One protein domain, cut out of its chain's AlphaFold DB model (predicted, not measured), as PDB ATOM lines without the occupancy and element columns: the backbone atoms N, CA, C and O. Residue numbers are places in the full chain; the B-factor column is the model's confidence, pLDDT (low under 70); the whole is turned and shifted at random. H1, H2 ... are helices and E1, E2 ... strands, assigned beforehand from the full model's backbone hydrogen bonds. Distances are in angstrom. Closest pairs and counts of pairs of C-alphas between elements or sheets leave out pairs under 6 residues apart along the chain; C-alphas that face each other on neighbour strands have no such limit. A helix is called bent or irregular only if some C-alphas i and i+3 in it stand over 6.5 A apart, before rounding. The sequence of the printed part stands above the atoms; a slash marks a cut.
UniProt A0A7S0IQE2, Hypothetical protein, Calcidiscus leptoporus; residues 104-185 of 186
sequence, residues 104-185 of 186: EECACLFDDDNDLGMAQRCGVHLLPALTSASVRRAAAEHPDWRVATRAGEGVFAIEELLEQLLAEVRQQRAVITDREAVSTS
ATOM      1  N   GLU A 104     137.765 156.187 119.765       95.75
ATOM      2  CA  GLU A 104     136.817 157.153 119.189       95.75
ATOM      3  C   GLU A 104     135.574 157.382 120.065       95.75
ATOM      4  O   GLU A 104     134.854 158.360 119.891       95.75
ATOM      5  N   GLU A 105     135.325 156.489 121.023       95.06
ATOM      6  CA  GLU A 105     134.216 156.559 121.982       95.06
ATOM      7  C   GLU A 105     134.648 157.198 123.311       95.06
ATOM      8  O   GLU A 105     133.854 157.313 124.244       95.06
ATOM      9  N   CYS A 106     135.915 157.604 123.411       97.50
ATOM     10  CA  CYS A 106     136.524 158.162 124.605       97.50
ATOM     11  C   CYS A 106     136.985 159.600 124.342       97.50
ATOM     12  O   CYS A 106     137.790 159.857 123.444       97.50
ATOM     13  N   ALA A 107     136.521 160.525 125.183       96.94
ATOM     14  CA  ALA A 107     137.025 161.892 125.232       96.94
ATOM     15  C   ALA A 107     137.966 162.074 126.425       96.94
ATOM     16  O   ALA A 107     137.697 161.569 127.517       96.94
ATOM     17  N   CYS A 108     139.053 162.817 126.232       97.19
ATOM     18  CA  CYS A 108     139.922 163.274 127.307       97.19
ATOM     19  C   CYS A 108     139.926 164.802 127.395       97.19
ATOM     20  O   CYS A 108     140.035 165.497 126.385       97.19
ATOM     21  N   LEU A 109     139.863 165.299 128.626       96.06
ATOM     22  CA  LEU A 109     140.070 166.697 128.980       96.06
ATOM     23  C   LEU A 109     141.408 166.798 129.719       96.06
ATOM     24  O   LEU A 109     141.581 166.090 130.713       96.06
ATOM     25  N   PHE A 110     142.344 167.617 129.236       94.44
ATOM     26  CA  PHE A 110     143.698 167.665 129.793       94.44
ATOM     27  C   PHE A 110     144.450 168.970 129.537       94.44
ATOM     28  O   PHE A 110     144.165 169.676 128.573       94.44
ATOM     29  N   ASP A 111     145.439 169.259 130.381       90.81
ATOM     30  CA  ASP A 111     146.158 170.532 130.380       90.81
ATOM     31  C   ASP A 111     147.682 170.425 130.548       90.81
ATOM     32  O   ASP A 111     148.362 171.395 130.210       90.81
ATOM     33  N   ASP A 112     148.225 169.293 131.015       89.44
ATOM     34  CA  ASP A 112     149.643 169.137 131.386       89.44
ATOM     35  C   ASP A 112     150.328 167.936 130.689       89.44
ATOM     36  O   ASP A 112     149.705 167.089 130.045       89.44
ATOM     37  N   ASP A 113     151.650 167.833 130.819       87.38
ATOM     38  CA  ASP A 113     152.479 166.828 130.143       87.38
ATOM     39  C   ASP A 113     152.141 165.392 130.562       87.38
ATOM     40  O   ASP A 113     152.207 164.465 129.748       87.38
ATOM     41  N   ASN A 114     151.748 165.191 131.825       86.75
ATOM     42  CA  ASN A 114     151.403 163.863 132.344       86.75
ATOM     43  C   ASN A 114     150.100 163.293 131.748       86.75
ATOM     44  O   ASN A 114     149.791 162.115 131.959       86.75
ATOM     45  N   ASP A 115     149.359 164.102 130.990       92.50
ATOM     46  CA  ASP A 115     148.145 163.707 130.294       92.50
ATOM     47  C   ASP A 115     148.371 163.266 128.851       92.50
ATOM     48  O   ASP A 115     147.512 162.590 128.288       92.50
ATOM     49  N   LEU A 116     149.515 163.583 128.240       92.12
ATOM     50  CA  LEU A 116     149.744 163.299 126.818       92.12
ATOM     51  C   LEU A 116     149.611 161.802 126.493       92.12
ATOM     52  O   LEU A 116     149.060 161.428 125.458       92.12
ATOM     53  N   GLY A 117     150.030 160.926 127.409       93.38
ATOM     54  CA  GLY A 117     149.834 159.483 127.253       93.38
ATOM     55  C   GLY A 117     148.362 159.048 127.327       93.38
ATOM     56  O   GLY A 117     147.980 158.076 126.680       93.38
ATOM     57  N   MET A 118     147.527 159.749 128.103       96.44
ATOM     58  CA  MET A 118     146.073 159.546 128.100       96.44
ATOM     59  C   MET A 118     145.466 160.055 126.793       96.44
ATOM     60  O   MET A 118     144.656 159.350 126.194       96.44
ATOM     61  N   ALA A 119     145.888 161.234 126.328       95.88
ATOM     62  CA  ALA A 119     145.425 161.824 125.079       95.88
ATOM     63  C   ALA A 119     145.624 160.867 123.896       95.88
ATOM     64  O   ALA A 119     144.685 160.601 123.156       95.88
ATOM     65  N   GLN A 120     146.790 160.226 123.786       95.19
ATOM     66  CA  GLN A 120     147.079 159.232 122.741       95.19
ATOM     67  C   GLN A 120     146.149 158.003 122.735       95.19
ATOM     68  O   GLN A 120     146.125 157.259 121.756       95.19
ATOM     69  N   ARG A 121     145.415 157.741 123.825       97.19
ATOM     70  CA  ARG A 121     144.481 156.609 123.950       97.19
ATOM     71  C   ARG A 121     143.034 156.994 123.654       97.19
ATOM     72  O   ARG A 121     142.212 156.101 123.461       97.19
ATOM     73  N   CYS A 122     142.717 158.283 123.637       97.88
ATOM     74  CA  CYS A 122     141.382 158.804 123.367       97.88
ATOM     75  C   CYS A 122     141.290 159.336 121.932       97.88
ATOM     76  O   CYS A 122     142.296 159.710 121.336       97.88
ATOM     77  N   GLY A 123     140.082 159.357 121.378       96.69
ATOM     78  CA  GLY A 123     139.804 159.852 120.029       96.69
ATOM     79  C   GLY A 123     139.238 161.270 119.999       96.69
ATOM     80  O   GLY A 123     139.150 161.857 118.929       96.69
ATOM     81  N   VAL A 124     138.853 161.822 121.154       97.00
ATOM     82  CA  VAL A 124     138.421 163.219 121.287       97.00
ATOM     83  C   VAL A 124     139.274 163.926 122.335       97.00
ATOM     84  O   VAL A 124     139.365 163.473 123.477       97.00
ATOM     85  N   HIS A 125     139.858 165.062 121.958       97.38
ATOM     86  CA  HIS A 125     140.852 165.788 122.751       97.38
ATOM     87  C   HIS A 125     140.379 167.205 123.047       97.38
ATOM     88  O   HIS A 125     140.149 167.996 122.132       97.38
ATOM     89  N   LEU A 126     140.234 167.516 124.333       96.81
ATOM     90  CA  LEU A 126     139.736 168.793 124.830       96.81
ATOM     91  C   LEU A 126     140.802 169.434 125.734       96.81
ATOM     92  O   LEU A 126     141.154 168.872 126.770       96.81
ATOM     93  N   LEU A 127     141.297 170.611 125.360       95.44
ATOM     94  CA  LEU A 127     142.340 171.340 126.078       95.44
ATOM     95  C   LEU A 127     141.782 172.659 126.625       95.44
ATOM     96  O   LEU A 127     141.670 173.636 125.875       95.44
ATOM     97  N   PRO A 128     141.428 172.729 127.921       93.94
ATOM     98  CA  PRO A 128     140.944 173.965 128.528       93.94
ATOM     99  C   PRO A 128     142.049 175.024 128.655       93.94
ATOM    100  O   PRO A 128     141.741 176.199 128.822       93.94
ATOM    101  N   ALA A 129     143.322 174.629 128.582       88.81
ATOM    102  CA  ALA A 129     144.465 175.532 128.584       88.81
ATOM    103  C   ALA A 129     145.691 174.877 127.925       88.81
ATOM    104  O   ALA A 129     145.792 173.655 127.840       88.81
ATOM    105  N   LEU A 130     146.650 175.703 127.494       88.62
ATOM    106  CA  LEU A 130     147.966 175.269 127.004       88.62
ATOM    107  C   LEU A 130     149.039 175.630 128.041       88.62
ATOM    108  O   LEU A 130     149.815 176.573 127.842       88.62
ATOM    109  N   THR A 131     149.035 174.908 129.166       85.69
ATOM    110  CA  THR A 131     149.775 175.287 130.385       85.69
ATOM    111  C   THR A 131     151.288 175.083 130.273       85.69
ATOM    112  O   THR A 131     152.058 175.798 130.914       85.69
ATOM    113  N   SER A 132     151.735 174.169 129.404       85.88
ATOM    114  CA  SER A 132     153.151 173.870 129.174       85.88
ATOM    115  C   SER A 132     153.573 174.131 127.718       85.88
ATOM    116  O   SER A 132     152.765 174.158 126.781       85.88
ATOM    117  N   ALA A 133     154.878 174.320 127.499       88.69
ATOM    118  CA  ALA A 133     155.441 174.438 126.150       88.69
ATOM    119  C   ALA A 133     155.297 173.134 125.342       88.69
ATOM    120  O   ALA A 133     155.201 173.169 124.115       88.69
ATOM    121  N   SER A 134     155.291 171.990 126.023       88.12
ATOM    122  CA  SER A 134     155.106 170.651 125.457       88.12
ATOM    123  C   SER A 134     153.670 170.460 124.988       88.12
ATOM    124  O   SER A 134     153.464 170.105 123.832       88.12
ATOM    125  N   VAL A 135     152.684 170.790 125.826       89.88
ATOM    126  CA  VAL A 135     151.258 170.738 125.478       89.88
ATOM    127  C   VAL A 135     150.944 171.691 124.327       89.88
ATOM    128  O   VAL A 135     150.267 171.308 123.379       89.88
ATOM    129  N   ARG A 136     151.511 172.905 124.334       93.06
ATOM    130  CA  ARG A 136     151.373 173.855 123.216       93.06
ATOM    131  C   ARG A 136     151.913 173.297 121.899       93.06
ATOM    132  O   ARG A 136     151.307 173.510 120.854       93.06
ATOM    133  N   ARG A 137     153.054 172.609 121.946       93.44
ATOM    134  CA  ARG A 137     153.660 171.972 120.770       93.44
ATOM    135  C   ARG A 137     152.816 170.805 120.277       93.44
ATOM    136  O   ARG A 137     152.518 170.759 119.094       93.44
ATOM    137  N   ALA A 138     152.377 169.938 121.186       92.81
ATOM    138  CA  ALA A 138     151.500 168.820 120.860       92.81
ATOM    139  C   ALA A 138     150.195 169.313 120.210       92.81
ATOM    140  O   ALA A 138     149.832 168.845 119.139       92.81
ATOM    141  N   ALA A 139     149.548 170.338 120.773       93.44
ATOM    142  CA  ALA A 139     148.351 170.933 120.177       93.44
ATOM    143  C   ALA A 139     148.604 171.537 118.780       93.44
ATOM    144  O   ALA A 139     147.726 171.499 117.927       93.44
ATOM    145  N   ALA A 140     149.798 172.078 118.516       94.12
ATOM    146  CA  ALA A 140     150.157 172.578 117.187       94.12
ATOM    147  C   ALA A 140     150.388 171.452 116.159       94.12
ATOM    148  O   ALA A 140     150.174 171.659 114.966       94.12
ATOM    149  N   GLU A 141     150.821 170.275 116.613       95.38
ATOM    150  CA  GLU A 141     151.016 169.075 115.787       95.38
ATOM    151  C   GLU A 141     149.699 168.310 115.540       95.38
ATOM    152  O   GLU A 141     149.611 167.534 114.587       95.38
ATOM    153  N   HIS A 142     148.667 168.574 116.348       94.88
ATOM    154  CA  HIS A 142     147.355 167.926 116.308       94.88
ATOM    155  C   HIS A 142     146.221 168.953 116.123       94.88
ATOM    156  O   HIS A 142     145.565 169.342 117.090       94.88
ATOM    157  N   PRO A 143     145.962 169.425 114.886       92.38
ATOM    158  CA  PRO A 143     144.963 170.466 114.622       92.38
ATOM    159  C   PRO A 143     143.515 170.022 114.885       92.38
ATOM    160  O   PRO A 143     142.610 170.853 114.911       92.38
ATOM    161  N   ASP A 144     143.283 168.722 115.046       93.50
ATOM    162  CA  ASP A 144     142.015 168.120 115.450       93.50
ATOM    163  C   ASP A 144     141.723 168.278 116.953       93.50
ATOM    164  O   ASP A 144     140.572 168.137 117.381       93.50
ATOM    165  N   TRP A 145     142.733 168.619 117.757       95.06
ATOM    166  CA  TRP A 145     142.563 168.875 119.180       95.06
ATOM    167  C   TRP A 145     141.856 170.207 119.428       95.06
ATOM    168  O   TRP A 145     142.199 171.249 118.865       95.06
ATOM    169  N   ARG A 146     140.864 170.194 120.321       95.19
ATOM    170  CA  ARG A 146     140.027 171.366 120.594       95.19
ATOM    171  C   ARG A 146     140.590 172.139 121.763       95.19
ATOM    172  O   ARG A 146     140.572 171.657 122.890       95.19
ATOM    173  N   VAL A 147     141.042 173.354 121.496       94.25
ATOM    174  CA  VAL A 147     141.514 174.284 122.523       94.25
ATOM    175  C   VAL A 147     140.406 175.291 122.817       94.25
ATOM    176  O   VAL A 147     139.802 175.824 121.884       94.25
ATOM    177  N   ALA A 148     140.118 175.554 124.092       92.94
ATOM    178  CA  ALA A 148     139.168 176.603 124.461       92.94
ATOM    179  C   ALA A 148     139.661 177.974 123.963       92.94
ATOM    180  O   ALA A 148     140.851 178.282 124.046       92.94
ATOM    181  N   THR A 149     138.759 178.806 123.433       86.88
ATOM    182  CA  THR A 149     139.142 180.096 122.816       86.88
ATOM    183  C   THR A 149     138.403 181.299 123.385       86.88
ATOM    184  O   THR A 149     138.893 182.419 123.250       86.88
ATOM    185  N   ARG A 150     137.236 181.105 124.016       76.75
ATOM    186  CA  ARG A 150     136.354 182.206 124.434       76.75
ATOM    187  C   ARG A 150     136.458 182.500 125.924       76.75
ATOM    188  O   ARG A 150     136.422 183.660 126.317       76.75
ATOM    189  N   ALA A 151     136.572 181.459 126.738       74.69
ATOM    190  CA  ALA A 151     136.483 181.563 128.190       74.69
ATOM    191  C   ALA A 151     137.806 181.900 128.911       74.69
ATOM    192  O   ALA A 151     137.787 182.200 130.105       74.69
ATOM    193  N   GLY A 152     138.946 181.865 128.212       74.56
ATOM    194  CA  GLY A 152     140.266 181.933 128.846       74.56
ATOM    195  C   GLY A 152     140.685 180.569 129.401       74.56
ATOM    196  O   GLY A 152     140.595 179.579 128.685       74.56
ATOM    197  N   GLU A 153     141.143 180.516 130.654       73.88
ATOM    198  CA  GLU A 153     141.580 179.287 131.337       73.88
ATOM    199  C   GLU A 153     140.629 178.914 132.494       73.88
ATOM    200  O   GLU A 153     139.876 179.746 133.005       73.88
ATOM    201  N   GLY A 154     140.687 177.661 132.953       77.69
ATOM    202  CA  GLY A 154     139.949 177.195 134.132       77.69
ATOM    203  C   GLY A 154     138.536 176.683 133.831       77.69
ATOM    204  O   GLY A 154     138.267 176.154 132.757       77.69
ATOM    205  N   VAL A 155     137.624 176.787 134.804       87.06
ATOM    206  CA  VAL A 155     136.307 176.108 134.768       87.06
ATOM    207  C   VAL A 155     135.474 176.493 133.542       87.06
ATOM    208  O   VAL A 155     134.914 175.618 132.890       87.06
ATOM    209  N   PHE A 156     135.458 177.769 133.163       91.06
ATOM    210  CA  PHE A 156     134.691 178.230 132.003       91.06
ATOM    211  C   PHE A 156     135.229 177.678 130.671       91.06
ATOM    212  O   PHE A 156     134.462 177.455 129.737       91.06
ATOM    213  N   ALA A 157     136.537 177.414 130.582       93.00
ATOM    214  CA  ALA A 157     137.148 176.778 129.416       93.00
ATOM    215  C   ALA A 157     136.741 175.304 129.298       93.00
ATOM    216  O   ALA A 157     136.507 174.798 128.200       93.00
ATOM    217  N   ILE A 158     136.600 174.623 130.438       93.75
ATOM    218  CA  ILE A 158     136.073 173.258 130.502       93.75
ATOM    219  C   ILE A 158     134.611 173.239 130.044       93.75
ATOM    220  O   ILE A 158     134.255 172.426 129.194       93.75
ATOM    221  N   GLU A 159     133.778 174.142 130.567       94.62
ATOM    222  CA  GLU A 159     132.367 174.259 130.180       94.62
ATOM    223  C   GLU A 159     132.215 174.502 128.675       94.62
ATOM    224  O   GLU A 159     131.486 173.766 128.014       94.62
ATOM    225  N   GLU A 160     132.978 175.445 128.112       94.25
ATOM    226  CA  GLU A 160     132.994 175.721 126.672       94.25
ATOM    227  C   GLU A 160     133.237 174.449 125.838       94.25
ATOM    228  O   GLU A 160     132.518 174.191 124.868       94.25
ATOM    229  N   LEU A 161     134.240 173.651 126.205       96.00
ATOM    230  CA  LEU A 161     134.611 172.441 125.470       96.00
ATOM    231  C   LEU A 161     133.566 171.329 125.624       96.00
ATOM    232  O   LEU A 161     133.243 170.639 124.654       96.00
ATOM    233  N   LEU A 162     133.015 171.164 126.828       95.69
ATOM    234  CA  LEU A 162     131.976 170.171 127.097       95.69
ATOM    235  C   LEU A 162     130.657 170.518 126.397       95.69
ATOM    236  O   LEU A 162     129.990 169.620 125.885       95.69
ATOM    237  N   GLU A 163     130.293 171.799 126.317       95.31
ATOM    238  CA  GLU A 163     129.125 172.258 125.563       95.31
ATOM    239  C   GLU A 163     129.268 171.976 124.064       95.31
ATOM    240  O   GLU A 163     128.330 171.473 123.439       95.31
ATOM    241  N   GLN A 164     130.447 172.245 123.492       94.19
ATOM    242  CA  GLN A 164     130.743 171.936 122.090       94.19
ATOM    243  C   GLN A 164     130.643 170.433 121.816       94.19
ATOM    244  O   GLN A 164     129.975 170.023 120.863       94.19
ATOM    245  N   LEU A 165     131.247 169.604 122.674       95.50
ATOM    246  CA  LEU A 165     131.169 168.148 122.552       95.50
ATOM    247  C   LEU A 165     129.721 167.648 122.671       95.50
ATOM    248  O   LEU A 165     129.276 166.821 121.878       95.50
ATOM    249  N   LEU A 166     128.954 168.165 123.632       95.62
ATOM    250  CA  LEU A 166     127.561 167.769 123.822       95.62
ATOM    251  C   LEU A 166     126.687 168.142 122.616       95.62
ATOM    252  O   LEU A 166     125.817 167.360 122.224       95.62
ATOM    253  N   ALA A 167     126.901 169.322 122.030       95.00
ATOM    254  CA  ALA A 167     126.196 169.753 120.828       95.00
ATOM    255  C   ALA A 167     126.481 168.820 119.640       95.00
ATOM    256  O   ALA A 167     125.548 168.396 118.958       95.00
ATOM    257  N   GLU A 168     127.741 168.435 119.443       92.56
ATOM    258  CA  GLU A 168     128.144 167.494 118.397       92.56
ATOM    259  C   GLU A 168     127.510 166.112 118.591       92.56
ATOM    260  O   GLU A 168     126.894 165.582 117.666       92.56
ATOM    261  N   VAL A 169     127.579 165.543 119.799       92.38
ATOM    262  CA  VAL A 169     126.970 164.231 120.084       92.38
ATOM    263  C   VAL A 169     125.460 164.264 119.828       92.38
ATOM    264  O   VAL A 169     124.893 163.307 119.296       92.38
ATOM    265  N   ARG A 170     124.782 165.370 120.169       93.88
ATOM    266  CA  ARG A 170     123.352 165.554 119.873       93.88
ATOM    267  C   ARG A 170     123.078 165.572 118.368       93.88
ATOM    268  O   ARG A 170     122.130 164.923 117.933       93.88
ATOM    269  N   GLN A 171     123.902 166.266 117.585       93.00
ATOM    270  CA  GLN A 171     123.775 166.306 116.123       93.00
ATOM    271  C   GLN A 171     124.009 164.928 115.494       93.00
ATOM    272  O   GLN A 171     123.201 164.482 114.682       93.00
ATOM    273  N   GLN A 172     125.061 164.218 115.909       90.19
ATOM    274  CA  GLN A 172     125.358 162.867 115.421       90.19
ATOM    275  C   GLN A 172     124.209 161.893 115.711       90.19
ATOM    276  O   GLN A 172     123.818 161.120 114.838       90.19
ATOM    277  N   ARG A 173     123.619 161.964 116.913       89.56
ATOM    278  CA  ARG A 173     122.454 161.144 117.279       89.56
ATOM    279  C   ARG A 173     121.232 161.440 116.416       89.56
ATOM    280  O   ARG A 173     120.584 160.497 115.987       89.56
ATOM    281  N   ALA A 174     120.934 162.711 116.143       89.81
ATOM    282  CA  ALA A 174     119.806 163.077 115.284       89.81
ATOM    283  C   ALA A 174     119.944 162.468 113.875       89.81
ATOM    284  O   ALA A 174     119.003 161.863 113.373       89.81
ATOM    285  N   VAL A 175     121.146 162.525 113.289       87.25
ATOM    286  CA  VAL A 175     121.430 161.949 111.962       87.25
ATOM    287  C   VAL A 175     121.273 160.424 111.938       87.25
ATOM    288  O   VAL A 175     120.822 159.873 110.935       87.25
ATOM    289  N   ILE A 176     121.654 159.728 113.013       84.88
ATOM    290  CA  ILE A 176     121.483 158.270 113.114       84.88
ATOM    291  C   ILE A 176     119.994 157.916 113.178       84.88
ATOM    292  O   ILE A 176     119.545 157.087 112.389       84.88
ATOM    293  N   THR A 177     119.228 158.589 114.043       83.69
ATOM    294  CA  THR A 177     117.779 158.370 114.175       83.69
ATOM    295  C   THR A 177     117.050 158.578 112.846       83.69
ATOM    296  O   THR A 177     116.212 157.758 112.471       83.69
ATOM    297  N   ASP A 178     117.399 159.628 112.096       78.56
ATOM    298  CA  ASP A 178     116.787 159.902 110.790       78.56
ATOM    299  C   ASP A 178     117.094 158.798 109.762       78.56
ATOM    300  O   ASP A 178     116.226 158.418 108.976       78.56
ATOM    301  N   ARG A 179     118.309 158.230 109.772       75.19
ATOM    302  CA  ARG A 179     118.688 157.130 108.864       75.19
ATOM    303  C   ARG A 179     117.952 155.828 109.179       75.19
ATOM    304  O   ARG A 179     117.529 155.141 108.251       75.19
ATOM    305  N   GLU A 180     117.779 155.503 110.457       77.44
ATOM    306  CA  GLU A 180     117.057 154.300 110.894       77.44
ATOM    307  C   GLU A 180     115.550 154.386 110.593       77.44
ATOM    308  O   GLU A 180     114.932 153.391 110.194       77.44
ATOM    309  N   ALA A 181     114.961 155.582 110.709       69.56
ATOM    310  CA  ALA A 181     113.564 155.833 110.352       69.56
ATOM    311  C   ALA A 181     113.299 155.648 108.845       69.56
ATOM    312  O   ALA A 181     112.261 155.113 108.456       69.56
ATOM    313  N   VAL A 182     114.254 156.034 107.991       73.44
ATOM    314  CA  VAL A 182     114.157 155.823 106.536       73.44
ATOM    315  C   VAL A 182     114.317 154.342 106.171       73.44
ATOM    316  O   VAL A 182     113.556 153.849 105.349       73.44
ATOM    317  N   SER A 183     115.225 153.592 106.812       68.81
ATOM    318  CA  SER A 183     115.459 152.170 106.485       68.81
ATOM    319  C   SER A 183     114.379 151.191 106.963       68.81
ATOM    320  O   SER A 183     114.410 150.026 106.584       68.81
ATOM    321  N   THR A 184     113.465 151.618 107.838       69.12
ATOM    322  CA  THR A 184     112.372 150.777 108.372       69.12
ATOM    323  C   THR A 184     111.036 150.990 107.654       69.12
ATOM    324  O   THR A 184     110.049 150.342 108.001       69.12
ATOM    325  N   SER A 185     111.001 151.891 106.668       64.19
ATOM    326  CA  SER A 185     109.806 152.229 105.883       64.19
ATOM    327  C   SER A 185     109.756 151.549 104.502       64.19
ATOM    328  O   SER A 185     108.817 151.814 103.748       64.19
TER     329      SER A 185
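AT A GLANCE: This is residues 104 to 185 of the 186 residues of the protein "Hypothetical protein" of Calcidiscus leptoporus (UniProt A0A7S0IQE2). A small compact body has one long helix, H3, whose far part sticks out as a straight arm. The body is built round a little two-stranded sheet, E1 beside E2, with the short helices H1 and H2 to one side of it and the first part of H3, residues 157 to 165, packed on the other; residues 166 to 185 make the free arm, and a long loop between H2 and H3 passes along E2. The printed part has 82 residues with three named helices and two named strands, in the order E1, H1, E2, H2, H3, and the sheet, of order E1, E2, is parallel. The class is mostly helix. The whole is loose, with a radius of gyration of the C-alphas of 15.5 A, and it spans 55 by 25 by 17 A, a rod by virtue of the arm.

IN THESE COORDINATES: The sheet is made by E1, residues 107 to 109, and E2, residues 124 to 127. E1 begins at C-alpha 107, at (137.025, 161.892, 125.232); E2 measures 10.2 A from first to last C-alpha, and E1 6.8 A. Between them in the chain lies H1, residues 113 to 119, 10.0 A long. H1 is only just irregular: C-alphas 114 and 117 are 6.9 A apart. H2, residues 133 to 141, is 12.5 A long and begins at C-alpha 133, at (155.441, 174.438, 126.150). H3, residues 155 to 183, is the longest helix, at 42.5 A; it begins at C-alpha 155, at (136.307, 176.108, 134.768), and ends at C-alpha 183, at (115.459, 152.170, 106.485).

HOW THE PARTS SIT: E1 and E2 are parallel neighbours, with 10 degrees between their directions. The C-alphas of Ala 107 and Val 124 face each other at 4.4 A, and N 108 and O 124, at 2.8 A, and N 126 and O 108, at 2.9 A, are within hydrogen-bond range. Residues 126 to 127 of E2 also pair, parallel, with residues 146 to 147 in a stretch without a named element. E1, H1 and E2 form a strand-helix-strand unit, two parallel neighbour strands with a helix between them in the chain, and its crossover is right-handed. The closest C-alphas of E1 and H1 are those of Cys 108 and Ala 119, 6.1 A apart. The closest C-alphas of E2 and H3 are those of Leu 126 and Leu 161, 6.3 A apart. H1 and H2 only just touch, with 3 pairs of C-alphas within 8 A, the closest being those of Asp 113 and Val 135 at 6.2 A. They stand at a shallow tilt of 30 degrees and run the same way. H3 touches no helix and is apart from both H1 and H2; E1 and H2 are apart too. Every O i to N i+4 pair is within hydrogen-bond range in H2 and H3; in H1 it is 1 of 3, beside 3 of 4 O i to N i+3 pairs.

THE WHOLE: The two C-alphas farthest apart are those of Ala 133 and Ser 185, at 54.6 A. Residues 166 to 185, of which 166 to 183 belong to H3, stand free. Without them the body has 62 residues, spans 28 by 25 by 19 A and has a radius of gyration of 10.6 A. The link from H2 to H3, residues 142 to 154, is long, and the other three links are tight. The printed part has no cut. Its mean pLDDT is 89.8; residues 181 and 183 to 185 are under 70.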